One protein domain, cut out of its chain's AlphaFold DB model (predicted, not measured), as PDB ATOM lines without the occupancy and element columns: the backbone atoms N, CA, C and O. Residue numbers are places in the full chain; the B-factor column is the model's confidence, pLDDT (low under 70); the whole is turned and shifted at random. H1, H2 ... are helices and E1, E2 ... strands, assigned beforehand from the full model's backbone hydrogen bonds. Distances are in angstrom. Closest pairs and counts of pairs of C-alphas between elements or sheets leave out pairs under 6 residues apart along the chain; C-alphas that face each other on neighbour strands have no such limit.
ATOM      1  N   ARG A 512     -98.750  44.369  52.335       51.84
ATOM      2  CA  ARG A 512     -98.396  43.018  52.802       51.84
ATOM      3  C   ARG A 512     -97.501  42.380  51.743       51.84
ATOM      4  O   ARG A 512     -97.943  41.609  50.904       51.84
ATOM      5  N   ARG A 513     -96.227  42.758  51.762       65.81
ATOM      6  CA  ARG A 513     -95.225  42.251  50.832       65.81
ATOM      7  C   ARG A 513     -94.919  40.794  51.158       65.81
ATOM      8  O   ARG A 513     -94.683  40.461  52.317       65.81
ATOM      9  N   LEU A 514     -94.837  39.954  50.132       69.88
ATOM     10  CA  LEU A 514     -94.211  38.642  50.215       69.88
ATOM     11  C   LEU A 514     -92.920  38.655  49.382       69.88
ATOM     12  O   LEU A 514     -92.990  38.900  48.181       69.88
ATOM     13  N   PRO A 515     -91.742  38.396  49.982       72.06
ATOM     14  CA  PRO A 515     -91.507  38.154  51.409       72.06
ATOM     15  C   PRO A 515     -91.708  39.415  52.285       72.06
ATOM     16  O   PRO A 515     -91.503  40.538  51.813       72.06
ATOM     17  N   PRO A 516     -92.097  39.250  53.565       75.25
ATOM     18  CA  PRO A 516     -92.375  40.348  54.481       75.25
ATOM     19  C   PRO A 516     -91.094  41.127  54.752       75.25
ATOM     20  O   PRO A 516     -90.027  40.549  54.953       75.25
ATOM     21  N   LYS A 517     -91.182  42.456  54.781       70.56
ATOM     22  CA  LYS A 517     -90.008  43.319  54.956       70.56
ATOM     23  C   LYS A 517     -89.260  42.979  56.257       70.56
ATOM     24  O   LYS A 517     -89.878  42.895  57.319       70.56
ATOM     25  N   ALA A 518     -87.943  42.787  56.187       72.62
ATOM     26  CA  ALA A 518     -87.122  42.640  57.387       72.62
ATOM     27  C   ALA A 518     -87.016  43.956  58.187       72.62
ATOM     28  O   ALA A 518     -87.246  45.035  57.625       72.62
ATOM     29  N   PRO A 519     -86.648  43.889  59.483       72.25
ATOM     30  CA  PRO A 519     -86.268  45.074  60.247       72.25
ATOM     31  C   PRO A 519     -85.155  45.868  59.539       72.25
ATOM     32  O   PRO A 519     -84.380  45.280  58.775       72.25
ATOM     33  N   PRO A 520     -85.036  47.184  59.793       68.88
ATOM     34  CA  PRO A 520     -83.871  47.960  59.389       68.88
ATOM     35  C   PRO A 520     -82.571  47.245  59.766       68.88
ATOM     36  O   PRO A 520     -82.419  46.706  60.864       68.88
ATOM     37  N   LEU A 521     -81.623  47.229  58.833       60.03
ATOM     38  CA  LEU A 521     -80.373  46.489  58.971       60.03
ATOM     39  C   LEU A 521     -79.594  46.918  60.225       60.03
ATOM     40  O   LEU A 521     -78.955  46.098  60.879       60.03
ATOM     41  N   GLU A 522     -79.676  48.199  60.571       65.50
ATOM     42  CA  GLU A 522     -79.054  48.823  61.730       65.50
ATOM     43  C   GLU A 522     -79.532  48.190  63.050       65.50
ATOM     44  O   GLU A 522     -78.724  47.972  63.954       65.50
ATOM     45  N   GLU A 523     -80.816  47.824  63.140       73.56
ATOM     46  CA  GLU A 523     -81.411  47.162  64.309       73.56
ATOM     47  C   GLU A 523     -80.907  45.724  64.458       73.56
ATOM     48  O   GLU A 523     -80.628  45.272  65.571       73.56
ATOM     49  N   LEU A 524     -80.723  45.011  63.341       67.88
ATOM     50  CA  LEU A 524     -80.128  43.673  63.345       67.88
ATOM     51  C   LEU A 524     -78.637  43.726  63.710       67.88
ATOM     52  O   LEU A 524     -78.157  42.951  64.532       67.88
ATOM     53  N   VAL A 525     -77.903  44.679  63.132       67.56
ATOM     54  CA  VAL A 525     -76.466  44.909  63.358       67.56
ATOM     55  C   VAL A 525     -76.170  45.317  64.806       67.56
ATOM     56  O   VAL A 525     -75.094  44.995  65.323       67.56
ATOM     57  N   ALA A 526     -77.112  45.964  65.496       72.62
ATOM     58  CA  ALA A 526     -77.014  46.249  66.927       72.62
ATOM     59  C   ALA A 526     -77.033  44.974  67.797       72.62
ATOM     60  O   ALA A 526     -76.335  44.930  68.810       72.62
ATOM     61  N   GLN A 527     -77.763  43.932  67.382       75.94
ATOM     62  CA  GLN A 527     -77.883  42.650  68.099       75.94
ATOM     63  C   GLN A 527     -76.672  41.721  67.901       75.94
ATOM     64  O   GLN A 527     -76.477  40.789  68.680       75.94
ATOM     65  N   LEU A 528     -75.860  41.963  66.869       76.06
ATOM     66  CA  LEU A 528     -74.657  41.185  66.576       76.06
ATOM     67  C   LEU A 528     -73.488  41.559  67.507       76.06
ATOM     68  O   LEU A 528     -73.315  42.721  67.878       76.06
ATOM     69  N   ASP A 529     -72.613  40.606  67.823       83.75
ATOM     70  CA  ASP A 529     -71.322  40.906  68.446       83.75
ATOM     71  C   ASP A 529     -70.331  41.560  67.449       83.75
ATOM     72  O   ASP A 529     -70.603  41.728  66.255       83.75
ATOM     73  N   ALA A 530     -69.156  41.983  67.928       83.12
ATOM     74  CA  ALA A 530     -68.162  42.653  67.084       83.12
ATOM     75  C   ALA A 530     -67.593  41.764  65.955       83.12
ATOM     76  O   ALA A 530     -67.297  42.275  64.873       83.12
ATOM     77  N   ALA A 531     -67.458  40.454  66.178       81.50
ATOM     78  CA  ALA A 531     -66.993  39.502  65.174       81.50
ATOM     79  C   ALA A 531     -68.097  39.192  64.153       81.50
ATOM     80  O   ALA A 531     -67.839  39.211  62.949       81.50
ATOM     81  N   GLN A 532     -69.335  39.002  64.614       80.12
ATOM     82  CA  GLN A 532     -70.519  38.818  63.775       80.12
ATOM     83  C   GLN A 532     -70.773  40.034  62.870       80.12
ATOM     84  O   GLN A 532     -70.954  39.866  61.665       80.12
ATOM     85  N   ARG A 533     -70.688  41.269  63.393       81.75
ATOM     86  CA  ARG A 533     -70.756  42.496  62.570       81.75
ATOM     87  C   ARG A 533     -69.667  42.536  61.498       81.75
ATOM     88  O   ARG A 533     -69.954  42.825  60.336       81.75
ATOM     89  N   ALA A 534     -68.426  42.228  61.873       82.00
ATOM     90  CA  ALA A 534     -67.299  42.221  60.945       82.00
ATOM     91  C   ALA A 534     -67.405  41.110  59.886       82.00
ATOM     92  O   ALA A 534     -66.899  41.286  58.778       82.00
ATOM     93  N   ALA A 535     -68.051  39.983  60.199       79.81
ATOM     94  CA  ALA A 535     -68.384  38.937  59.238       79.81
ATOM     95  C   ALA A 535     -69.507  39.388  58.289       79.81
ATOM     96  O   ALA A 535     -69.348  39.280  57.074       79.81
ATOM     97  N   TRP A 536     -70.582  39.983  58.822       80.75
ATOM     98  CA  TRP A 536     -71.710  40.498  58.040       80.75
ATOM     99  C   TRP A 536     -71.268  41.516  56.979       80.75
ATOM    100  O   TRP A 536     -71.566  41.352  55.797       80.75
ATOM    101  N   GLN A 537     -70.444  42.497  57.361       83.62
ATOM    102  CA  GLN A 537     -69.913  43.519  56.444       83.62
ATOM    103  C   GLN A 537     -69.086  42.945  55.275       83.62
ATOM    104  O   GLN A 537     -68.885  43.623  54.269       83.62
ATOM    105  N   ARG A 538     -68.602  41.698  55.378       86.75
ATOM    106  CA  ARG A 538     -67.840  41.023  54.313       86.75
ATOM    107  C   ARG A 538     -68.728  40.250  53.337       86.75
ATOM    108  O   ARG A 538     -68.226  39.887  52.274       86.75
ATOM    109  N   VAL A 539     -70.002  39.997  53.663       89.69
ATOM    110  CA  VAL A 539     -70.903  39.165  52.844       89.69
ATOM    111  C   VAL A 539     -71.073  39.715  51.422       89.69
ATOM    112  O   VAL A 539     -70.821  38.938  50.502       89.69
ATOM    113  N   PRO A 540     -71.370  41.013  51.177       91.81
ATOM    114  CA  PRO A 540     -71.534  41.521  49.810       91.81
ATOM    115  C   PRO A 540     -70.262  41.369  48.963       91.81
ATOM    116  O   PRO A 540     -70.305  40.855  47.847       91.81
ATOM    117  N   GLY A 541     -69.100  41.717  49.525       94.00
ATOM    118  CA  GLY A 541     -67.817  41.571  48.834       94.00
ATOM    119  C   GLY A 541     -67.386  40.111  48.638       94.00
ATOM    120  O   GLY A 541     -66.647  39.816  47.700       94.00
ATOM    121  N   ARG A 542     -67.817  39.176  49.500       95.81
ATOM    122  CA  ARG A 542     -67.616  37.732  49.283       95.81
ATOM    123  C   ARG A 542     -68.539  37.217  48.183       95.81
ATOM    124  O   ARG A 542     -68.046  36.555  47.277       95.81
ATOM    125  N   LEU A 543     -69.822  37.575  48.224       97.19
ATOM    126  CA  LEU A 543     -70.804  37.246  47.193       97.19
ATOM    127  C   LEU A 543     -70.319  37.680  45.803       97.19
ATOM    128  O   LEU A 543     -70.321  36.864  44.888       97.19
ATOM    129  N   GLU A 544     -69.825  38.912  45.651       97.12
ATOM    130  CA  GLU A 544     -69.277  39.407  44.380       97.12
ATOM    131  C   GLU A 544     -68.109  38.539  43.873       97.12
ATOM    132  O   GLU A 544     -68.067  38.167  42.698       97.12
ATOM    133  N   ARG A 545     -67.179  38.144  44.759       97.75
ATOM    134  CA  ARG A 545     -66.070  37.239  44.400       97.75
ATOM    135  C   ARG A 545     -66.560  35.850  43.995       97.75
ATOM    136  O   ARG A 545     -66.036  35.302  43.028       97.75
ATOM    137  N   VAL A 546     -67.551  35.293  44.697       98.12
ATOM    138  CA  VAL A 546     -68.135  33.982  44.370       98.12
ATOM    139  C   VAL A 546     -68.874  34.041  43.035       98.12
ATOM    140  O   VAL A 546     -68.591  33.222  42.168       98.12
ATOM    141  N   LEU A 547     -69.731  35.042  42.806       97.75
ATOM    142  CA  LEU A 547     -70.423  35.253  41.526       97.75
ATOM    143  C   LEU A 547     -69.433  35.412  40.364       97.75
ATOM    144  O   LEU A 547     -69.597  34.783  39.319       97.75
ATOM    145  N   LYS A 548     -68.360  36.188  40.558       97.69
ATOM    146  CA  LYS A 548     -67.283  36.328  39.570       97.69
ATOM    147  C   LYS A 548     -66.570  35.001  39.304       97.69
ATOM    148  O   LYS A 548     -66.292  34.698  38.147       97.69
ATOM    149  N   ARG A 549     -66.308  34.198  40.342       97.88
ATOM    150  CA  ARG A 549     -65.714  32.860  40.200       97.88
ATOM    151  C   ARG A 549     -66.648  31.923  39.427       97.88
ATOM    152  O   ARG A 549     -66.198  31.328  38.457       97.88
ATOM    153  N   VAL A 550     -67.943  31.875  39.758       97.56
ATOM    154  CA  VAL A 550     -68.968  31.123  39.001       97.56
ATOM    155  C   VAL A 550     -68.993  31.549  37.529       97.56
ATOM    156  O   VAL A 550     -68.999  30.696  36.649       97.56
ATOM    157  N   ALA A 551     -68.946  32.849  37.231       96.44
ATOM    158  CA  ALA A 551     -68.937  33.341  35.852       96.44
ATOM    159  C   ALA A 551     -67.662  32.974  35.060       96.44
ATOM    160  O   ALA A 551     -67.697  32.953  33.831       96.44
ATOM    161  N   GLN A 552     -66.548  32.703  35.748       96.12
ATOM    162  CA  GLN A 552     -65.248  32.356  35.158       96.12
ATOM    163  C   GLN A 552     -64.967  30.844  35.129       96.12
ATOM    164  O   GLN A 552     -64.118  30.398  34.358       96.12
ATOM    165  N   THR A 553     -65.653  30.048  35.952       96.31
ATOM    166  CA  THR A 553     -65.505  28.591  35.990       96.31
ATOM    167  C   THR A 553     -66.155  27.941  34.769       96.31
ATOM    168  O   THR A 553     -67.329  28.154  34.470       96.31
ATOM    169  N   GLN A 554     -65.396  27.082  34.087       94.69
ATOM    170  CA  GLN A 554     -65.946  26.162  33.098       94.69
ATOM    171  C   GLN A 554     -66.602  24.982  33.825       94.69
ATOM    172  O   GLN A 554     -65.937  24.239  34.542       94.69
ATOM    173  N   PHE A 555     -67.909  24.821  33.636       96.44
ATOM    174  CA  PHE A 555     -68.677  23.690  34.159       96.44
ATOM    175  C   PHE A 555     -68.773  22.572  33.110       96.44
ATOM    176  O   PHE A 555     -68.743  22.877  31.914       96.44
ATOM    177  N   PRO A 556     -68.907  21.296  33.523       93.00
ATOM    178  CA  PRO A 556     -69.096  20.185  32.588       93.00
ATOM    179  C   PRO A 556     -70.431  20.285  31.834       93.00
ATOM    180  O   PRO A 556     -70.497  19.955  30.653       93.00
ATOM    181  N   ASP A 557     -71.476  20.784  32.499       93.69
ATOM    182  CA  ASP A 557     -72.818  20.967  31.951       93.69
ATOM    183  C   ASP A 557     -73.588  22.081  32.699       93.69
ATOM    184  O   ASP A 557     -73.097  22.692  33.657       93.69
ATOM    185  N   ALA A 558     -74.808  22.370  32.237       92.88
ATOM    186  CA  ALA A 558     -75.661  23.417  32.797       92.88
ATOM    187  C   ALA A 558     -76.313  23.054  34.149       92.88
ATOM    188  O   ALA A 558     -76.655  23.969  34.901       92.88
ATOM    189  N   ALA A 559     -76.474  21.767  34.473       94.38
ATOM    190  CA  ALA A 559     -77.055  21.307  35.734       94.38
ATOM    191  C   ALA A 559     -76.038  21.433  36.877       94.38
ATOM    192  O   ALA A 559     -76.337  22.056  37.894       94.38
ATOM    193  N   VAL A 560     -74.793  20.985  36.671       96.81
ATOM    194  CA  VAL A 560     -73.691  21.209  37.628       96.81
ATOM    195  C   VAL A 560     -73.466  22.707  37.852       96.81
ATOM    196  O   VAL A 560     -73.218  23.127  38.978       96.81
ATOM    197  N   ARG A 561     -73.620  23.543  36.814       97.12
ATOM    198  CA  ARG A 561     -73.609  25.003  36.986       97.12
ATOM    199  C   ARG A 561     -74.758  25.494  37.872       97.12
ATOM    200  O   ARG A 561     -74.504  26.275  38.785       97.12
ATOM    201  N   ALA A 562     -75.998  25.066  37.622       97.31
ATOM    202  CA  ALA A 562     -77.159  25.455  38.429       97.31
ATOM    203  C   ALA A 562     -76.981  25.066  39.909       97.31
ATOM    204  O   ALA A 562     -77.181  25.899  40.793       97.31
ATOM    205  N   GLU A 563     -76.498  23.849  40.172       97.38
ATOM    206  CA  GLU A 563     -76.181  23.319  41.508       97.38
ATOM    207  C   GLU A 563     -75.099  24.099  42.272       97.38
ATOM    208  O   GLU A 563     -74.924  23.863  43.467       97.38
ATOM    209  N   VAL A 564     -74.377  25.009  41.617       98.19
ATOM    210  CA  VAL A 564     -73.422  25.936  42.245       98.19
ATOM    211  C   VAL A 564     -73.969  27.362  42.278       98.19
ATOM    212  O   VAL A 564     -73.844  28.040  43.293       98.19
ATOM    213  N   GLU A 565     -74.598  27.813  41.191       97.56
ATOM    214  CA  GLU A 565     -75.158  29.160  41.009       97.56
ATOM    215  C   GLU A 565     -76.315  29.460  41.986       97.56
ATOM    216  O   GLU A 565     -76.501  30.611  42.383       97.56
ATOM    217  N   VAL A 566     -77.045  28.433  42.440       97.69
ATOM    218  CA  VAL A 566     -78.211  28.579  43.331       97.69
ATOM    219  C   VAL A 566     -77.886  29.196  44.698       97.69
ATOM    220  O   VAL A 566     -78.676  29.981  45.220       97.69
ATOM    221  N   PHE A 567     -76.720  28.902  45.275       98.38
ATOM    222  CA  PHE A 567     -76.337  29.407  46.598       98.38
ATOM    223  C   PHE A 567     -76.004  30.908  46.607       98.38
ATOM    224  O   PHE A 567     -76.605  31.634  47.405       98.38
ATOM    225  N   PRO A 568     -75.111  31.433  45.739       97.75
ATOM    226  CA  PRO A 568     -74.908  32.870  45.648       97.75
ATOM    227  C   PRO A 568     -76.161  33.585  45.121       97.75
ATOM    228  O   PRO A 568     -76.416  34.691  45.587       97.75
ATOM    229  N   LYS A 569     -77.001  32.964  44.265       95.81
ATOM    230  CA  LYS A 569     -78.333  33.508  43.920       95.81
ATOM    231  C   LYS A 569     -79.193  33.701  45.174       95.81
ATOM    232  O   LYS A 569     -79.708  34.793  45.386       95.81
ATOM    233  N   ALA A 570     -79.311  32.690  46.034       95.50
ATOM    234  CA  ALA A 570     -80.107  32.777  47.260       95.50
ATOM    235  C   ALA A 570     -79.607  33.877  48.219       95.50
ATOM    236  O   ALA A 570     -80.411  34.610  48.794       95.50
ATOM    237  N   VAL A 571     -78.286  34.055  48.348       95.31
ATOM    238  CA  VAL A 571     -77.706  35.166  49.129       95.31
ATOM    239  C   VAL A 571     -77.948  36.521  48.449       95.31
ATOM    240  O   VAL A 571     -78.287  37.486  49.130       95.31
ATOM    241  N   GLN A 572     -77.826  36.603  47.121       93.56
ATOM    242  CA  GLN A 572     -78.115  37.812  46.346       93.56
ATOM    243  C   GLN A 572     -79.576  38.251  46.503       93.56
ATOM    244  O   GLN A 572     -79.820  39.428  46.756       93.56
ATOM    245  N   TYR A 573     -80.525  37.316  46.414       90.88
ATOM    246  CA  TYR A 573     -81.948  37.565  46.655       90.88
ATOM    247  C   TYR A 573     -82.196  38.024  48.095       90.88
ATOM    248  O   TYR A 573     -82.848  39.045  48.294       90.88
ATOM    249  N   GLY A 574     -81.578  37.376  49.090       89.12
ATOM    250  CA  GLY A 574     -81.676  37.812  50.486       89.12
ATOM    251  C   GLY A 574     -81.210  39.259  50.712       89.12
ATOM    252  O   GLY A 574     -81.835  40.003  51.472       89.12
ATOM    253  N   ILE A 575     -80.155  39.704  50.012       85.44
ATOM    254  CA  ILE A 575     -79.722  41.113  49.997       85.44
ATOM    255  C   ILE A 575     -80.738  41.996  49.258       85.44
ATOM    256  O   ILE A 575     -81.200  42.980  49.830       85.44
ATOM    257  N   ALA A 576     -81.082  41.661  48.011       83.81
ATOM    258  CA  ALA A 576     -81.890  42.504  47.126       83.81
ATOM    259  C   ALA A 576     -83.331  42.702  47.626       83.81
ATOM    260  O   ALA A 576     -83.865  43.808  47.560       83.81
ATOM    261  N   CYS A 577     -83.944  41.650  48.167       81.12
ATOM    262  CA  CYS A 577     -85.294  41.692  48.719       81.12
ATOM    263  C   CYS A 577     -85.340  42.218  50.164       81.12
ATOM    264  O   CYS A 577     -86.408  42.641  50.608       81.12
ATOM    265  N   GLY A 578     -84.215  42.243  50.888       80.06
ATOM    266  CA  GLY A 578     -84.155  42.682  52.286       80.06
ATOM    267  C   GLY A 578     -84.765  41.660  53.251       80.06
ATOM    268  O   GLY A 578     -85.723  41.969  53.955       80.06
ATOM    269  N   GLU A 579     -84.208  40.446  53.274       84.44
ATOM    270  CA  GLU A 579     -84.755  39.252  53.957       84.44
ATOM    271  C   GLU A 579     -84.028  38.909  55.278       84.44
ATOM    272  O   GLU A 579     -83.999  37.770  55.740       84.44
ATOM    273  N   TRP A 580     -83.385  39.893  55.906       83.19
ATOM    274  CA  TRP A 580     -82.538  39.690  57.086       83.19
ATOM    275  C   TRP A 580     -83.338  39.805  58.391       83.19
ATOM    276  O   TRP A 580     -83.144  40.736  59.161       83.19
ATOM    277  N   TRP A 581     -84.266  38.877  58.652       80.19
ATOM    278  CA  TRP A 581     -85.161  38.967  59.827       80.19
ATOM    279  C   TRP A 581     -84.504  38.669  61.183       80.19
ATOM    280  O   TRP A 581     -85.055  39.018  62.220       80.19
ATOM    281  N   GLU A 582     -83.360  37.983  61.188       84.19
ATOM    282  CA  GLU A 582     -82.728  37.412  62.389       84.19
ATOM    283  C   GLU A 582     -81.204  37.314  62.218       84.19
ATOM    284  O   GLU A 582     -80.760  37.006  61.104       84.19
ATOM    285  N   PRO A 583     -80.404  37.425  63.301       79.38
ATOM    286  CA  PRO A 583     -78.961  37.152  63.294       79.38
ATOM    287  C   PRO A 583     -78.556  35.817  62.650       79.38
ATOM    288  O   PRO A 583     -77.518  35.735  61.991       79.38
ATOM    289  N   SER A 584     -79.396  34.784  62.787       83.62
ATOM    290  CA  SER A 584     -79.176  33.441  62.231       83.62
ATOM    291  C   SER A 584     -79.006  33.432  60.700       83.62
ATOM    292  O   SER A 584     -78.326  32.561  60.158       83.62
ATOM    293  N   HIS A 585     -79.539  34.425  59.978       85.81
ATOM    294  CA  HIS A 585     -79.371  34.524  58.524       85.81
ATOM    295  C   HIS A 585     -77.918  34.751  58.092       85.81
ATOM    296  O   HIS A 585     -77.547  34.311  57.006       85.81
ATOM    297  N   LEU A 586     -77.079  35.377  58.927       85.75
ATOM    298  CA  LEU A 586     -75.651  35.525  58.635       85.75
ATOM    299  C   LEU A 586     -74.954  34.161  58.550       85.75
ATOM    300  O   LEU A 586     -74.133  33.946  57.660       85.75
ATOM    301  N   GLU A 587     -75.302  33.229  59.438       88.75
ATOM    302  CA  GLU A 587     -74.796  31.854  59.407       88.75
ATOM    303  C   GLU A 587     -75.255  31.145  58.126       88.75
ATOM    304  O   GLU A 587     -74.431  30.587  57.401       88.75
ATOM    305  N   ARG A 588     -76.548  31.264  57.782       92.56
ATOM    306  CA  ARG A 588     -77.129  30.677  56.559       92.56
ATOM    307  C   ARG A 588     -76.451  31.204  55.294       92.56
ATOM    308  O   ARG A 588     -76.080  30.420  54.424       92.56
ATOM    309  N   ALA A 589     -76.240  32.517  55.204       93.12
ATOM    310  CA  ALA A 589     -75.575  33.155  54.070       93.12
ATOM    311  C   ALA A 589     -74.082  32.813  53.987       93.12
ATOM    312  O   ALA A 589     -73.559  32.604  52.894       93.12
ATOM    313  N   THR A 590     -73.398  32.716  55.132       92.81
ATOM    314  CA  THR A 590     -71.991  32.295  55.188       92.81
ATOM    315  C   THR A 590     -71.850  30.863  54.681       92.81
ATOM    316  O   THR A 590     -71.092  30.643  53.743       92.81
ATOM    317  N   TRP A 591     -72.669  29.940  55.195       95.56
ATOM    318  CA  TRP A 591     -72.722  28.546  54.748       95.56
ATOM    319  C   TRP A 591     -73.056  28.400  53.263       95.56
ATOM    320  O   TRP A 591     -72.442  27.585  52.586       95.56
ATOM    321  N   ALA A 592     -73.996  29.186  52.732       97.69
ATOM    322  CA  ALA A 592     -74.325  29.138  51.308       97.69
ATOM    323  C   ALA A 592     -73.114  29.535  50.441       97.69
ATOM    324  O   ALA A 592     -72.843  28.901  49.422       97.69
ATOM    325  N   LEU A 593     -72.338  30.539  50.862       98.00
ATOM    326  CA  LEU A 593     -71.097  30.920  50.178       98.00
ATOM    327  C   LEU A 593     -69.969  29.892  50.391       98.00
ATOM    328  O   LEU A 593     -69.226  29.634  49.447       98.00
ATOM    329  N   ASP A 594     -69.864  29.272  51.572       97.50
ATOM    330  CA  ASP A 594     -68.928  28.165  51.840       97.50
ATOM    331  C   ASP A 594     -69.221  26.961  50.929       97.50
ATOM    332  O   ASP A 594     -68.317  26.397  50.319       97.50
ATOM    333  N   GLU A 595     -70.497  26.590  50.798       97.81
ATOM    334  CA  GLU A 595     -70.967  25.482  49.967       97.81
ATOM    335  C   GLU A 595     -70.765  25.774  48.473       97.81
ATOM    336  O   GLU A 595     -70.308  24.901  47.734       97.81
ATOM    337  N   ALA A 596     -71.004  27.012  48.027       98.25
ATOM    338  CA  ALA A 596     -70.684  27.444  46.667       98.25
ATOM    339  C   ALA A 596     -69.179  27.336  46.367       98.25
ATOM    340  O   ALA A 596     -68.789  26.791  45.335       98.25
ATOM    341  N   GLU A 597     -68.321  27.831  47.267       98.38
ATOM    342  CA  GLU A 597     -66.863  27.761  47.123       98.38
ATOM    343  C   GLU A 597     -66.362  26.307  47.138       98.38
ATOM    344  O   GLU A 597     -65.588  25.932  46.255       98.38
ATOM    345  N   ARG A 598     -66.879  25.457  48.039       97.88
ATOM    346  CA  ARG A 598     -66.569  24.018  48.092       97.88
ATOM    347  C   ARG A 598     -66.945  23.300  46.797       97.88
ATOM    348  O   ARG A 598     -66.135  22.546  46.256       97.88
ATOM    349  N   ARG A 599     -68.150  23.539  46.259       97.69
ATOM    350  CA  ARG A 599     -68.559  22.938  44.979       97.69
ATOM    351  C   ARG A 599     -67.711  23.455  43.815       97.69
ATOM    352  O   ARG A 599     -67.360  22.668  42.945       97.69
ATOM    353  N   LEU A 600     -67.310  24.731  43.805       98.25
ATOM    354  CA  LEU A 600     -66.384  25.275  42.798       98.25
ATOM    355  C   LEU A 600     -64.988  24.634  42.864       98.25
ATOM    356  O   LEU A 600     -64.362  24.442  41.818       98.25
ATOM    357  N   ASP A 601     -64.494  24.309  44.060       97.50
ATOM    358  CA  ASP A 601     -63.239  23.569  44.244       97.50
ATOM    359  C   ASP A 601     -63.359  22.127  43.727       97.50
ATOM    360  O   ASP A 601     -62.466  21.641  43.033       97.50
ATOM    361  N   GLU A 602     -64.480  21.450  43.984       97.00
ATOM    362  CA  GLU A 602     -64.725  20.099  43.466       97.00
ATOM    363  C   GLU A 602     -64.940  20.050  41.949       97.00
ATOM    364  O   GLU A 602     -64.378  19.165  41.299       97.00
ATOM    365  N   VAL A 603     -65.652  21.018  41.361       96.94
ATOM    366  CA  VAL A 603     -65.795  21.148  39.897       96.94
ATOM    367  C   VAL A 603     -64.429  21.337  39.236       96.94
ATOM    368  O   VAL A 603     -64.152  20.694  38.225       96.94
ATOM    369  N   ALA A 604     -63.534  22.133  39.833       94.19
ATOM    370  CA  ALA A 604     -62.159  22.286  39.346       94.19
ATOM    371  C   ALA A 604     -61.330  20.985  39.428       94.19
ATOM    372  O   ALA A 604     -60.337  20.842  38.717       94.19
ATOM    373  N   MET A 605     -61.747  20.023  40.259       95.25
ATOM    374  CA  MET A 605     -61.179  18.671  40.352       95.25
ATOM    375  C   MET A 605     -61.952  17.630  39.519       95.25
ATOM    376  O   MET A 605     -61.620  16.447  39.581       95.25
ATOM    377  N   GLY A 606     -62.988  18.031  38.771       93.69
ATOM    378  CA  GLY A 606     -63.844  17.125  38.000       93.69
ATOM    379  C   GLY A 606     -64.754  16.232  38.854       93.69
ATOM    380  O   GLY A 606     -65.106  15.136  38.421       93.69
ATOM    381  N   ARG A 607     -65.110  16.658  40.075       94.00
ATOM    382  CA  ARG A 607     -65.902  15.878  41.043       94.00
ATOM    383  C   ARG A 607     -67.236  16.551  41.378       94.00
ATOM    384  O   ARG A 607     -67.375  17.765  41.268       94.00
ATOM    385  N   THR A 608     -68.208  15.740  41.799       93.38
ATOM    386  CA  THR A 608     -69.547  16.175  42.248       93.38
ATOM    387  C   THR A 608     -69.988  15.409  43.505       93.38
ATOM    388  O   THR A 608     -71.107  14.904  43.592       93.38
ATOM    389  N   THR A 609     -69.088  15.282  44.492       91.81
ATOM    390  CA  THR A 609     -69.244  14.343  45.628       91.81
ATOM    391  C   THR A 609     -70.454  14.642  46.512       91.81
ATOM    392  O   THR A 609     -70.987  13.763  47.182       91.81
ATOM    393  N   TRP A 610     -70.976  15.870  46.446       92.38
ATOM    394  CA  TRP A 610     -72.211  16.264  47.127       92.38
ATOM    395  C   TRP A 610     -73.447  15.458  46.702       92.38
ATOM    396  O   TRP A 610     -74.438  15.468  47.420       92.38
ATOM    397  N   ARG A 611     -73.398  14.746  45.568       91.19
ATOM    398  CA  ARG A 611     -74.465  13.856  45.080       91.19
ATOM    399  C   ARG A 611     -74.396  12.432  45.671       91.19
ATOM    400  O   ARG A 611     -75.243  11.596  45.352       91.19
ATOM    401  N   GLU A 612     -73.400  12.107  46.497       82.75
ATOM    402  CA  GLU A 612     -73.127  10.713  46.882       82.75
ATOM    403  C   GLU A 612     -74.138  10.116  47.878       82.75
ATOM    404  O   GLU A 612     -74.444   8.926  47.750       82.75
ATOM    405  N   GLY A 613     -74.736  10.908  48.780       81.00
ATOM    406  CA  GLY A 613     -75.797  10.449  49.691       81.00
ATOM    407  C   GLY A 613     -76.295  11.501  50.696       81.00
ATOM    408  O   GLY A 613     -75.707  12.573  50.826       81.00
ATOM    409  N   GLY A 614     -77.362  11.182  51.440       88.19
ATOM    410  CA  GLY A 614     -77.879  12.020  52.530       88.19
ATOM    411  C   GLY A 614     -78.831  13.137  52.086       88.19
ATOM    412  O   GLY A 614     -79.632  12.953  51.170       88.19
ATOM    413  N   PHE A 615     -78.773  14.277  52.784       91.88
ATOM    414  CA  PHE A 615     -79.629  15.454  52.585       91.88
ATOM    415  C   PHE A 615     -78.944  16.465  51.663       91.88
ATOM    416  O   PHE A 615     -78.049  17.191  52.101       91.88
ATOM    417  N   VAL A 616     -79.345  16.506  50.391       93.06
ATOM    418  CA  VAL A 616     -78.608  17.244  49.357       93.06
ATOM    419  C   VAL A 616     -79.476  18.352  48.749       93.06
ATOM    420  O   VAL A 616     -80.459  18.053  48.070       93.06
ATOM    421  N   PRO A 617     -79.119  19.637  48.933       95.00
ATOM    422  CA  PRO A 617     -79.663  20.723  48.128       95.00
ATOM    423  C   PRO A 617     -79.048  20.713  46.718       95.00
ATOM    424  O   PRO A 617     -77.822  20.712  46.548       95.00
ATOM    425  N   LEU A 618     -79.916  20.734  45.713       96.25
ATOM    426  CA  LEU A 618     -79.632  20.763  44.280       96.25
ATOM    427  C   LEU A 618     -80.407  21.918  43.622       96.25
ATOM    428  O   LEU A 618     -81.103  22.683  44.294       96.25
ATOM    429  N   ALA A 619     -80.262  22.077  42.308       97.38
ATOM    430  CA  ALA A 619     -80.986  23.083  41.544       97.38
ATOM    431  C   ALA A 619     -81.106  22.708  40.068       97.38
ATOM    432  O   ALA A 619     -80.303  21.939  39.544       97.38
ATOM    433  N   TYR A 620     -82.077  23.309  39.389       96.75
ATOM    434  CA  TYR A 620     -82.219  23.273  37.934       96.75
ATOM    435  C   TYR A 620     -82.344  24.700  37.390       96.75
ATOM    436  O   TYR A 620     -82.524  25.658  38.145       96.75
ATOM    437  N   ARG A 621     -82.232  24.856  36.068       95.62
ATOM    438  CA  ARG A 621     -82.548  26.117  35.389       95.62
ATOM    439  C   ARG A 621     -83.932  25.992  34.764       95.62
ATOM    440  O   ARG A 621     -84.105  25.166  33.874       95.62
ATOM    441  N   SER A 622     -84.890  26.783  35.238       95.19
ATOM    442  CA  SER A 622     -86.278  26.696  34.783       95.19
ATOM    443  C   SER A 622     -86.410  27.148  33.331       95.19
ATOM    444  O   SER A 622     -85.843  28.166  32.925       95.19
ATOM    445  N   SER A 623     -87.179  26.399  32.548       94.06
ATOM    446  CA  SER A 623     -87.452  26.684  31.137       94.06
ATOM    447  C   SER A 623     -88.311  27.936  30.926       94.06
ATOM    448  O   SER A 623     -88.216  28.561  29.866       94.06
ATOM    449  N   LEU A 624     -89.103  28.330  31.931       94.31
ATOM    450  CA  LEU A 624     -90.048  29.449  31.861       94.31
ATOM    451  C   LEU A 624     -89.342  30.792  31.610       94.31
ATOM    452  O   LEU A 624     -89.676  31.524  30.677       94.31
ATOM    453  N   ASP A 625     -88.334  31.077  32.436       94.31
ATOM    454  CA  ASP A 625     -87.659  32.376  32.542       94.31
ATOM    455  C   ASP A 625     -86.117  32.279  32.528       94.31
ATOM    456  O   ASP A 625     -85.431  33.291  32.399       94.31
ATOM    457  N   GLY A 626     -85.543  31.073  32.600       93.50
ATOM    458  CA  GLY A 626     -84.094  30.855  32.647       93.50
ATOM    459  C   GLY A 626     -83.457  31.067  34.027       93.50
ATOM    460  O   GLY A 626     -82.227  31.006  34.141       93.50
ATOM    461  N   SER A 627     -84.258  31.296  35.072       94.19
ATOM    462  CA  SER A 627     -83.789  31.417  36.457       94.19
ATOM    463  C   SER A 627     -83.325  30.074  37.031       94.19
ATOM    464  O   SER A 627     -83.757  29.008  36.594       94.19
ATOM    465  N   VAL A 628     -82.422  30.112  38.016       95.69
ATOM    466  CA  VAL A 628     -82.019  28.915  38.771       95.69
ATOM    467  C   VAL A 628     -82.950  28.742  39.969       95.69
ATOM    468  O   VAL A 628     -83.065  29.652  40.793       95.69
ATOM    469  N   GLN A 629     -83.595  27.581  40.070       95.38
ATOM    470  CA  GLN A 629     -84.534  27.243  41.142       95.38
ATOM    471  C   GLN A 629     -83.998  26.074  41.983       95.38
ATOM    472  O   GLN A 629     -83.472  25.110  41.415       95.38
ATOM    473  N   PRO A 630     -84.075  26.150  43.326       96.19
ATOM    474  CA  PRO A 630     -83.576  25.102  44.206       96.19
ATOM    475  C   PRO A 630     -84.542  23.911  44.296       96.19
ATOM    476  O   PRO A 630     -85.752  24.047  44.154       96.19
ATOM    477  N   PHE A 631     -84.003  22.741  44.631       96.00
ATOM    478  CA  PHE A 631     -84.767  21.617  45.175       96.00
ATOM    479  C   PHE A 631     -83.904  20.834  46.172       96.00
ATOM    480  O   PHE A 631     -82.679  20.927  46.164       96.00
ATOM    481  N   GLY A 632     -84.527  20.088  47.075       94.75
ATOM    482  CA  GLY A 632     -83.846  19.165  47.978       94.75
ATOM    483  C   GLY A 632     -84.046  17.722  47.538       94.75
ATOM    484  O   GLY A 632     -85.075  17.386  46.953       94.75
ATOM    485  N   ILE A 633     -83.095  16.856  47.868       95.00
ATOM    486  CA  ILE A 633     -83.275  15.407  47.782       95.00
ATOM    487  C   ILE A 633     -82.818  14.722  49.069       95.00
ATOM    488  O   ILE A 633     -81.963  15.234  49.798       95.00
ATOM    489  N   ILE A 634     -83.373  13.540  49.319       93.62
ATOM    490  CA  ILE A 634     -82.921  12.626  50.363       93.62
ATOM    491  C   ILE A 634     -82.581  11.300  49.696       93.62
ATOM    492  O   ILE A 634     -83.457  10.651  49.125       93.62
ATOM    493  N   VAL A 635     -81.314  10.903  49.781       91.69
ATOM    494  CA  VAL A 635     -80.829   9.602  49.307       91.69
ATOM    495  C   VAL A 635     -80.549   8.725  50.534       91.69
ATOM    496  O   VAL A 635     -79.606   9.036  51.271       91.69
ATOM    497  N   PRO A 636     -81.344   7.663  50.780       90.38
ATOM    498  CA  PRO A 636     -81.123   6.729  51.882       90.38
ATOM    499  C   PRO A 636     -79.727   6.096  51.863       90.38
ATOM    500  O   PRO A 636     -79.158   5.810  50.806       90.38
ATOM    501  N   GLU A 637     -79.179   5.847  53.052       87.62
ATOM    502  CA  GLU A 637     -77.913   5.133  53.205       87.62
ATOM    503  C   GLU A 637     -78.063   3.680  52.726       87.62
ATOM    504  O   GLU A 637     -79.016   2.991  53.083       87.62
ATOM    505  N   GLY A 638     -77.125   3.217  51.896       84.56
ATOM    506  CA  GLY A 638     -77.144   1.857  51.352       84.56
ATOM    507  C   GLY A 638     -78.131   1.606  50.203       84.56
ATOM    508  O   GLY A 638     -78.226   0.461  49.763       84.56
ATOM    509  N   LEU A 639     -78.829   2.628  49.683       89.88
ATOM    510  CA  LEU A 639     -79.725   2.473  48.529       89.88
ATOM    511  C   LEU A 639     -78.967   1.941  47.297       89.88
ATOM    512  O   LEU A 639     -78.019   2.576  46.816       89.88
ATOM    513  N   ASP A 640     -79.418   0.808  46.750       88.38
ATOM    514  CA  ASP A 640     -78.898   0.272  45.490       88.38
ATOM    515  C   ASP A 640     -79.358   1.141  44.313       88.38
ATOM    516  O   ASP A 640     -80.532   1.178  43.953       88.38
ATOM    517  N   ARG A 641     -78.397   1.847  43.714       88.38
ATOM    518  CA  ARG A 641     -78.582   2.733  42.556       88.38
ATOM    519  C   ARG A 641     -78.103   2.095  41.246       88.38
ATOM    520  O   ARG A 641     -77.946   2.797  40.253       88.38
ATOM    521  N   SER A 642     -77.837   0.785  41.229       89.25
ATOM    522  CA  SER A 642     -77.507   0.043  40.002       89.25
ATOM    523  C   SER A 642     -78.730  -0.217  39.110       89.25
ATOM    524  O   SER A 642     -78.577  -0.545  37.933       89.25
ATOM    525  N   GLN A 643     -79.936  -0.043  39.660       89.81
ATOM    526  CA  GLN A 643     -81.227  -0.177  38.988       89.81
ATOM    527  C   GLN A 643     -82.074   1.093  39.175       89.81
ATOM    528  O   GLN A 643     -81.807   1.868  40.095       89.81
ATOM    529  N   PRO A 644     -83.117   1.309  38.349       95.19
ATOM    530  CA  PRO A 644     -84.094   2.370  38.571       95.19
ATOM    531  C   PRO A 644     -84.758   2.277  39.954       95.19
ATOM    532  O   PRO A 644     -85.337   1.242  40.299       95.19
ATOM    533  N   VAL A 645     -84.707   3.360  40.733       95.75
ATOM    534  CA  VAL A 645     -85.286   3.434  42.092       95.75
ATOM    535  C   VAL A 645     -86.598   4.233  42.124       95.75
ATOM    536  O   VAL A 645     -86.741   5.186  41.353       95.75
ATOM    537  N   PRO A 646     -87.564   3.893  43.000       97.31
ATOM    538  CA  PRO A 646     -88.751   4.714  43.226       97.31
ATOM    539  C   PRO A 646     -88.422   6.129  43.715       97.31
ATOM    540  O   PRO A 646     -87.368   6.374  44.312       97.31
ATOM    541  N   VAL A 647     -89.373   7.045  43.527       97.88
ATOM    542  CA  VAL A 647     -89.287   8.429  44.014       97.88
ATOM    543  C   VAL A 647     -90.526   8.788  44.824       97.88
ATOM    544  O   VAL A 647     -91.652   8.530  44.409       97.88
ATOM    545  N   TRP A 648     -90.323   9.428  45.971       97.12
ATOM    546  CA  TRP A 648     -91.387  10.047  46.757       97.12
ATOM    547  C   TRP A 648     -91.251  11.561  46.654       97.12
ATOM    548  O   TRP A 648     -90.332  12.142  47.222       97.12
ATOM    549  N   ILE A 649     -92.152  12.214  45.926       97.44
ATOM    550  CA  ILE A 649     -92.235  13.672  45.908       97.44
ATOM    551  C   ILE A 649     -92.957  14.103  47.182       97.44
ATOM    552  O   ILE A 649     -94.121  13.761  47.371       97.44
ATOM    553  N   TRP A 650     -92.273  14.852  48.044       95.38
ATOM    554  CA  TRP A 650     -92.853  15.446  49.244       95.38
ATOM    555  C   TRP A 650     -92.992  16.960  49.076       95.38
ATOM    556  O   TRP A 650     -92.027  17.719  49.215       95.38
ATOM    557  N   LEU A 651     -94.216  17.397  48.795       94.81
ATOM    558  CA  LEU A 651     -94.602  18.800  48.791       94.81
ATOM    559  C   LEU A 651     -94.748  19.274  50.240       94.81
ATOM    560  O   LEU A 651     -95.497  18.700  51.037       94.81
ATOM    561  N   HIS A 652     -94.009  20.318  50.601       89.50
ATOM    562  CA  HIS A 652     -93.957  20.824  51.969       89.50
ATOM    563  C   HIS A 652     -94.980  21.945  52.226       89.50
ATOM    564  O   HIS A 652     -95.470  22.603  51.307       89.50
ATOM    565  N   GLY A 653     -95.286  22.184  53.506       82.38
ATOM    566  CA  GLY A 653     -95.922  23.431  53.942       82.38
ATOM    567  C   GLY A 653     -95.011  24.640  53.701       82.38
ATOM    568  O   GLY A 653     -93.818  24.479  53.445       82.38
ATOM    569  N   ARG A 654     -95.568  25.850  53.766       72.56
ATOM    570  CA  ARG A 654     -94.856  27.091  53.440       72.56
ATOM    571  C   ARG A 654     -95.219  28.204  54.411       72.56
ATOM    572  O   ARG A 654     -96.393  28.518  54.576       72.56
ATOM    573  N   GLY A 655     -94.205  28.811  55.013       72.81
ATOM    574  CA  GLY A 655     -94.291  30.066  55.744       72.81
ATOM    575  C   GLY A 655     -93.819  31.260  54.910       72.81
ATOM    576  O   GLY A 655     -93.073  31.132  53.940       72.81
ATOM    577  N   GLU A 656     -94.200  32.461  55.341       75.94
ATOM    578  CA  GLU A 656     -93.809  33.730  54.704       75.94
ATOM    579  C   GLU A 656     -92.311  34.071  54.846       75.94
ATOM    580  O   GLU A 656     -91.885  35.135  54.417       75.94
ATOM    581  N   ARG A 657     -91.487  33.218  55.465       82.38
ATOM    582  CA  ARG A 657     -90.028  33.414  55.580       82.38
ATOM    583  C   ARG A 657     -89.210  32.251  55.007       82.38
ATOM    584  O   ARG A 657     -87.984  32.266  55.098       82.38
ATOM    585  N   ASP A 658     -89.866  31.275  54.377       81.50
ATOM    586  CA  ASP A 658     -89.224  30.089  53.793       81.50
ATOM    587  C   ASP A 658     -88.628  30.389  52.404       81.50
ATOM    588  O   ASP A 658     -88.979  29.773  51.399       81.50
ATOM    589  N   THR A 659     -87.738  31.380  52.333       89.12
ATOM    590  CA  THR A 659     -87.106  31.817  51.078       89.12
ATOM    591  C   THR A 659     -86.028  30.844  50.594       89.12
ATOM    592  O   THR A 659     -85.647  29.924  51.318       89.12
ATOM    593  N   ASP A 660     -85.497  31.037  49.378       91.38
ATOM    594  CA  ASP A 660     -84.497  30.166  48.733       91.38
ATOM    595  C   ASP A 660     -83.342  29.808  49.691       91.38
ATOM    596  O   ASP A 660     -82.928  28.652  49.788       91.38
ATOM    597  N   LEU A 661     -82.847  30.796  50.450       92.19
ATOM    598  CA  LEU A 661     -81.756  30.624  51.412       92.19
ATOM    599  C   LEU A 661     -82.173  29.783  52.628       92.19
ATOM    600  O   LEU A 661     -81.396  28.949  53.098       92.19
ATOM    601  N   HIS A 662     -83.392  29.987  53.135       90.94
ATOM    602  CA  HIS A 662     -83.940  29.200  54.239       90.94
ATOM    603  C   HIS A 662     -84.188  27.751  53.808       90.94
ATOM    604  O   HIS A 662     -83.784  26.814  54.499       90.94
ATOM    605  N   PHE A 663     -84.777  27.569  52.625       92.50
ATOM    606  CA  PHE A 663     -85.025  26.275  52.010       92.50
ATOM    607  C   PHE A 663     -83.722  25.488  51.822       92.50
ATOM    608  O   PHE A 663     -83.597  24.402  52.384       92.50
ATOM    609  N   LEU A 664     -82.718  26.042  51.127       94.50
ATOM    610  CA  LEU A 664     -81.422  25.377  50.911       94.50
ATOM    611  C   LEU A 664     -80.787  24.922  52.236       94.50
ATOM    612  O   LEU A 664     -80.320  23.787  52.340       94.50
ATOM    613  N   TRP A 665     -80.823  25.781  53.262       92.88
ATOM    614  CA  TRP A 665     -80.309  25.474  54.597       92.88
ATOM    615  C   TRP A 665     -81.070  24.326  55.286       92.88
ATOM    616  O   TRP A 665     -80.438  23.426  55.848       92.88
ATOM    617  N   GLN A 666     -82.410  24.331  55.236       90.44
ATOM    618  CA  GLN A 666     -83.247  23.255  55.782       90.44
ATOM    619  C   GLN A 666     -83.040  21.924  55.042       90.44
ATOM    620  O   GLN A 666     -82.977  20.859  55.669       90.44
ATOM    621  N   LYS A 667     -82.975  21.949  53.702       89.00
ATOM    622  CA  LYS A 667     -82.864  20.732  52.881       89.00
ATOM    623  C   LYS A 667     -81.492  20.061  52.977       89.00
ATOM    624  O   LYS A 667     -81.370  18.921  52.548       89.00
ATOM    625  N   SER A 668     -80.494  20.699  53.598       90.06
ATOM    626  CA  SER A 668     -79.177  20.101  53.855       90.06
ATOM    627  C   SER A 668     -78.986  19.538  55.276       90.06
ATOM    628  O   SER A 668     -77.885  19.098  55.606       90.06
ATOM    629  N   ARG A 669     -79.995  19.617  56.162       86.88
ATOM    630  CA  ARG A 669     -79.854  19.338  57.614       86.88
ATOM    631  C   ARG A 669     -80.955  18.449  58.215       86.88
ATOM    632  O   ARG A 669     -81.109  18.426  59.431       86.88
ATOM    633  N   LYS A 670     -81.664  17.685  57.370       70.25
ATOM    634  CA  LYS A 670     -82.915  16.936  57.639       70.25
ATOM    635  C   LYS A 670     -84.169  17.816  57.683       70.25
ATOM    636  O   LYS A 670     -84.416  18.533  58.642       70.25
ATOM    637  N   SER A 671     -85.012  17.683  56.657       65.38
ATOM    638  CA  SER A 671     -86.400  18.169  56.652       65.38
ATOM    639  C   SER A 671     -87.264  17.334  55.693       65.38
ATOM    640  O   SER A 671     -86.805  16.972  54.612       65.38
ATOM    641  N   GLY A 672     -88.492  17.011  56.107       64.69
ATOM    642  CA  GLY A 672     -89.403  16.062  55.447       64.69
ATOM    643  C   GLY A 672     -90.146  15.204  56.484       64.69
ATOM    644  O   GLY A 672     -89.719  15.152  57.635       64.69
ATOM    645  N   GLU A 673     -91.241  14.548  56.087       81.31
ATOM    646  CA  GLU A 673     -92.043  13.684  56.982       81.31
ATOM    647  C   GLU A 673     -91.839  12.183  56.730       81.31
ATOM    648  O   GLU A 673     -91.818  11.388  57.668       81.31
ATOM    649  N   PHE A 674     -91.666  11.791  55.465       84.12
ATOM    650  CA  PHE A 674     -91.520  10.398  55.049       84.12
ATOM    651  C   PHE A 674     -90.095  10.128  54.566       84.12
ATOM    652  O   PHE A 674     -89.535  10.898  53.789       84.12
ATOM    653  N   PHE A 675     -89.523   9.017  55.032       86.75
ATOM    654  CA  PHE A 675     -88.145   8.601  54.756       86.75
ATOM    655  C   PHE A 675     -88.110   7.099  54.402       86.75
ATOM    656  O   PHE A 675     -87.620   6.297  55.201       86.75
ATOM    657  N   PRO A 676     -88.696   6.682  53.261       89.25
ATOM    658  CA  PRO A 676     -88.590   5.303  52.776       89.25
ATOM    659  C   PRO A 676     -87.119   4.903  52.598       89.25
ATOM    660  O   PRO A 676     -86.307   5.694  52.122       89.25
ATOM    661  N   ALA A 677     -86.766   3.674  52.979       89.19
ATOM    662  CA  ALA A 677     -85.388   3.179  52.882       89.19
ATOM    663  C   ALA A 677     -84.994   2.762  51.450       89.19
ATOM    664  O   ALA A 677     -83.812   2.654  51.137       89.19
ATOM    665  N   ASP A 678     -85.985   2.529  50.590       91.44
ATOM    666  CA  ASP A 678     -85.875   1.963  49.244       91.44
ATOM    667  C   ASP A 678     -86.165   2.973  48.119       91.44
ATOM    668  O   ASP A 678     -86.186   2.594  46.949       91.44
ATOM    669  N   ALA A 679     -86.369   4.256  48.442       94.31
ATOM    670  CA  ALA A 679     -86.737   5.295  47.481       94.31
ATOM    671  C   ALA A 679     -86.014   6.626  47.744       94.31
ATOM    672  O   ALA A 679     -85.701   6.967  48.883       94.31
ATOM    673  N   ILE A 680     -85.793   7.415  46.689       95.56
ATOM    674  CA  ILE A 680     -85.294   8.793  46.823       95.56
ATOM    675  C   ILE A 680     -86.472   9.709  47.161       95.56
ATOM    676  O   ILE A 680     -87.499   9.671  46.484       95.56
ATOM    677  N   VAL A 681     -86.328  10.575  48.166       95.88
ATOM    678  CA  VAL A 681     -87.330  11.620  48.432       95.88
ATOM    679  C   VAL A 681     -86.941  12.883  47.673       95.88
ATOM    680  O   VAL A 681     -85.840  13.398  47.863       95.88
ATOM    681  N   LEU A 682     -87.838  13.387  46.828       96.62
ATOM    682  CA  LEU A 682     -87.710  14.667  46.138       96.62
ATOM    683  C   LEU A 682     -88.476  15.743  46.914       96.62
ATOM    684  O   LEU A 682     -89.634  15.550  47.272       96.62
ATOM    685  N   LEU A 683     -87.839  16.887  47.141       95.06
ATOM    686  CA  LEU A 683     -88.393  18.039  47.849       95.06
ATOM    687  C   LEU A 683     -88.327  19.254  46.906       95.06
ATOM    688  O   LEU A 683     -87.321  19.964  46.928       95.06
ATOM    689  N   PRO A 684     -89.323  19.492  46.034       94.88
ATOM    690  CA  PRO A 684     -89.361  20.690  45.190       94.88
ATOM    691  C   PRO A 684     -89.489  21.964  46.043       94.88
ATOM    692  O   PRO A 684     -89.957  21.882  47.175       94.88
ATOM    693  N   PHE A 685     -89.097  23.129  45.515       91.94
ATOM    694  CA  PHE A 685     -89.260  24.422  46.203       91.94
ATOM    695  C   PHE A 685     -90.616  25.093  45.938       91.94
ATOM    696  O   PHE A 685     -91.163  25.725  46.840       91.94
ATOM    697  N   GLY A 686     -91.161  24.958  44.722       85.56
ATOM    698  CA  GLY A 686     -92.480  25.495  44.369       85.56
ATOM    699  C   GLY A 686     -92.530  27.023  44.336       85.56
ATOM    700  O   GLY A 686     -93.411  27.618  44.953       85.56
ATOM    701  N   ARG A 687     -91.557  27.670  43.673       80.56
ATOM    702  CA  ARG A 687     -91.488  29.130  43.439       80.56
ATOM    703  C   ARG A 687     -92.021  29.965  44.617       80.56
ATOM    704  O   ARG A 687     -93.001  30.695  44.470       80.56
ATOM    705  N   TYR A 688     -91.356  29.817  45.770       81.19
ATOM    706  CA  TYR A 688     -91.526  30.523  47.053       81.19
ATOM    707  C   TYR A 688     -92.962  30.844  47.505       81.19
ATOM    708  O   TYR A 688     -93.432  30.293  48.501       81.19
ATOM    709  N   CYS A 689     -93.624  31.809  46.860       74.88
ATOM    710  CA  CYS A 689     -94.953  32.245  47.248       74.88
ATOM    711  C   CYS A 689     -96.070  31.474  46.557       74.88
ATOM    712  O   CYS A 689     -97.027  31.121  47.235       74.88
ATOM    713  N   ASN A 690     -95.973  31.206  45.250       78.31
ATOM    714  CA  ASN A 690     -97.089  30.603  44.508       78.31
ATOM    715  C   ASN A 690     -97.269  29.107  44.827       78.31
ATOM    716  O   ASN A 690     -98.325  28.527  44.568       78.31
ATOM    717  N   GLY A 691     -96.245  28.482  45.417       86.00
ATOM    718  CA  GLY A 691     -96.293  27.119  45.923       86.00
ATOM    719  C   GLY A 691     -96.478  26.108  44.801       86.00
ATOM    720  O   GLY A 691     -95.574  25.836  44.019       86.00
ATOM    721  N   TRP A 692     -97.678  25.543  44.732       90.94
ATOM    722  CA  TRP A 692     -97.995  24.409  43.863       90.94
ATOM    723  C   TRP A 692     -98.999  24.761  42.757       90.94
ATOM    724  O   TRP A 692     -99.472  23.866  42.070       90.94
ATOM    725  N   LYS A 693     -99.284  26.059  42.567       88.69
ATOM    726  CA  LYS A 693    -100.144  26.599  41.504       88.69
ATOM    727  C   LYS A 693     -99.330  27.110  40.319       88.69
ATOM    728  O   LYS A 693     -98.190  27.553  40.491       88.69
ATOM    729  N   GLY A 694     -99.932  27.128  39.128       89.12
ATOM    730  CA  GLY A 694     -99.372  27.759  37.924       89.12
ATOM    731  C   GLY A 694     -97.899  27.380  37.672       89.12
ATOM    732  O   GLY A 694     -97.598  26.187  37.590       89.12
ATOM    733  N   PRO A 695     -96.950  28.341  37.637       90.56
ATOM    734  CA  PRO A 695     -95.519  28.055  37.487       90.56
ATOM    735  C   PRO A 695     -94.945  27.066  38.517       90.56
ATOM    736  O   PRO A 695     -94.019  26.326  38.202       90.56
ATOM    737  N   GLY A 696     -95.508  27.010  39.728       91.75
ATOM    738  CA  GLY A 696     -95.116  26.072  40.784       91.75
ATOM    739  C   GLY A 696     -95.473  24.607  40.497       91.75
ATOM    740  O   GLY A 696     -94.842  23.705  41.045       91.75
ATOM    741  N   VAL A 697     -96.420  24.340  39.587       92.56
ATOM    742  CA  VAL A 697     -96.668  22.983  39.064       92.56
ATOM    743  C   VAL A 697     -95.489  22.529  38.201       92.56
ATOM    744  O   VAL A 697     -95.052  21.382  38.303       92.56
ATOM    745  N   ASN A 698     -94.947  23.428  37.371       92.94
ATOM    746  CA  ASN A 698     -93.795  23.122  36.525       92.94
ATOM    747  C   ASN A 698     -92.559  22.811  37.367       92.94
ATOM    748  O   ASN A 698     -91.881  21.835  37.072       92.94
ATOM    749  N   ASP A 699     -92.319  23.560  38.448       94.12
ATOM    750  CA  ASP A 699     -91.212  23.313  39.379       94.12
ATOM    751  C   ASP A 699     -91.140  21.857  39.875       94.12
ATOM    752  O   ASP A 699     -90.053  21.292  39.986       94.12
ATOM    753  N   VAL A 700     -92.288  21.225  40.148       96.19
ATOM    754  CA  VAL A 700     -92.347  19.823  40.598       96.19
ATOM    755  C   VAL A 700     -91.837  18.868  39.515       96.19
ATOM    756  O   VAL A 700     -91.085  17.937  39.812       96.19
ATOM    757  N   PHE A 701     -92.211  19.103  38.256       96.00
ATOM    758  CA  PHE A 701     -91.795  18.268  37.129       96.00
ATOM    759  C   PHE A 701     -90.374  18.598  36.642       96.00
ATOM    760  O   PHE A 701     -89.619  17.670  36.363       96.00
ATOM    761  N   GLU A 702     -89.959  19.868  36.627       96.75
ATOM    762  CA  GLU A 702     -88.584  20.275  36.298       96.75
ATOM    763  C   GLU A 702     -87.580  19.754  37.345       96.75
ATOM    764  O   GLU A 702     -86.508  19.272  36.977       96.75
ATOM    765  N   ALA A 703     -87.939  19.741  38.636       97.38
ATOM    766  CA  ALA A 703     -87.126  19.114  39.682       97.38
ATOM    767  C   ALA A 703     -87.056  17.579  39.541       97.38
ATOM    768  O   ALA A 703     -86.003  16.987  39.786       97.38
ATOM    769  N   LEU A 704     -88.143  16.921  39.115       97.88
ATOM    770  CA  LEU A 704     -88.156  15.476  38.841       97.88
ATOM    771  C   LEU A 704     -87.317  15.118  37.603       97.88
ATOM    772  O   LEU A 704     -86.600  14.117  37.611       97.88
ATOM    773  N   ASP A 705     -87.368  15.943  36.557       97.69
ATOM    774  CA  ASP A 705     -86.546  15.798  35.356       97.69
ATOM    775  C   ASP A 705     -85.059  16.030  35.666       97.69
ATOM    776  O   ASP A 705     -84.210  15.254  35.223       97.69
ATOM    777  N   ALA A 706     -84.739  17.026  36.499       97.31
ATOM    778  CA  ALA A 706     -83.384  17.266  36.989       97.31
ATOM    779  C   ALA A 706     -82.865  16.112  37.864       97.31
ATOM    780  O   ALA A 706     -81.727  15.679  37.691       97.31
ATOM    781  N   LEU A 707     -83.701  15.549  38.747       96.81
ATOM    782  CA  LEU A 707     -83.369  14.341  39.508       96.81
ATOM    783  C   LEU A 707     -83.077  13.152  38.575       96.81
ATOM    784  O   LEU A 707     -82.084  12.452  38.774       96.81
ATOM    785  N   ALA A 708     -83.900  12.949  37.541       96.69
ATOM    786  CA  ALA A 708     -83.740  11.869  36.563       96.69
ATOM    787  C   ALA A 708     -82.459  11.981  35.715       96.69
ATOM    788  O   ALA A 708     -81.975  10.976  35.200       96.69
ATOM    789  N   ALA A 709     -81.912  13.190  35.561       94.25
ATOM    790  CA  ALA A 709     -80.628  13.413  34.897       94.25
ATOM    791  C   ALA A 709     -79.417  13.050  35.782       94.25
ATOM    792  O   ALA A 709     -78.309  12.907  35.266       94.25
ATOM    793  N   ILE A 710     -79.613  12.908  37.099       92.00
ATOM    794  CA  ILE A 710     -78.550  12.643  38.083       92.00
ATOM    795  C   ILE A 710     -78.607  11.197  38.601       92.00
ATOM    796  O   ILE A 710     -77.560  10.581  38.805       92.00
ATOM    797  N   TYR A 711     -79.806  10.643  38.795       92.56
ATOM    798  CA  TYR A 711     -80.021   9.292  39.321       92.56
ATOM    799  C   TYR A 711     -80.915   8.463  38.392       92.56
ATOM    800  O   TYR A 711     -81.856   9.003  37.807       92.56
ATOM    801  N   PRO A 712     -80.696   7.136  38.300       94.50
ATOM    802  CA  PRO A 712     -81.625   6.245  37.621       94.50
ATOM    803  C   PRO A 712     -82.907   6.140  38.453       94.50
ATOM    804  O   PRO A 712     -82.992   5.345  39.385       94.50
TER     805      PRO A 712
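Overview. This is residues 512 to 712 of the 1158 residues of an uncharacterized protein of Planctomycetes bacterium (UniProt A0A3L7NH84). A strongly twisted sheet of four strands has an up-and-down bundle of three helices, H3, H4 and H5, packed at one end, where H4 crosses E1 and E2. H6 packs between that bundle and the sheet, H7 covers the other face, where the sheet curls round it, and the small helices H1 and H2 lie farthest out, past the bundle. In layers, this is H4 and H6, then the sheet, then H7. The 201 printed residues, with seven named helices and four named strands in the order H1 H2 H3 H4 H5 E1 E2 E3 H6 E4 H7, are of mixed class; the mixed sheet runs E1 E2 E4 E3. The whole is compact, with a radius of gyration of the C-alphas of 17.1 A and spans of 54 by 41 by 32 A.

Along the chain. Find C-alpha 521 at (-80.373, 46.489, 58.971), where H1, residues 521 to 527, begins. H2 follows at 530 to 536, H3 at 539 to 552, 19.8 A long, and H4 at 558 to 577, 26.1 A. H5, residues 584 to 604, runs 30.6 A from C-alpha 584 at (-79.176, 33.441, 62.231). Read on to E1 at 614 to 621, E2 at 628 to 635, E3 at 645 to 651, H6 at 660 to 667 and E4 at 680 to 684. H7, residues 695 to 710, runs 22.9 A to C-alpha 710 at (-78.550, 12.643, 38.083).

Arrangement. Begin at the hairpin H4 and H5, which touch at Phe 567 and Ala 592, C-alphas 5.1 A apart, at a shallow tilt of 25 degrees, opposite ways. H3 touches H4 at Leu 543 and Pro 568, C-alphas 6.2 A apart. H4 has a kink of 42 degrees near residue 565 and is on the sheet, across E1 at 86 degrees on the local plane, at a height over the sheet of 8.0 A. H6 runs along E2, and H6 and H7 lie on opposite faces. E1 and E2 are antiparallel, with N 618 and O 631 at 2.8 A; E2 and E4 are antiparallel, with N 632 and O 683 at 2.8 A. E3, H6 and E4 form a strand-helix-strand unit, two parallel neighbour strands with a helix between along the chain; N 650 and O 682 are 2.8 A apart. Every O i to N i+4 pair is within hydrogen-bond range in H2, H3, H5 and H6, against 2 of 3 in H1, 14 of 16 in H4 and 9 of 12 in H7.

Size, cuts and confidence. The C-alphas farthest apart, those of Ala 526 and Gln 643, are 54.3 A apart. The printed part has no cut, and its one long link joins H6 to E4. Look for pLDDT under 70 at residues 512 to 514, 520 to 522, 524 to 525 and 671 to 672.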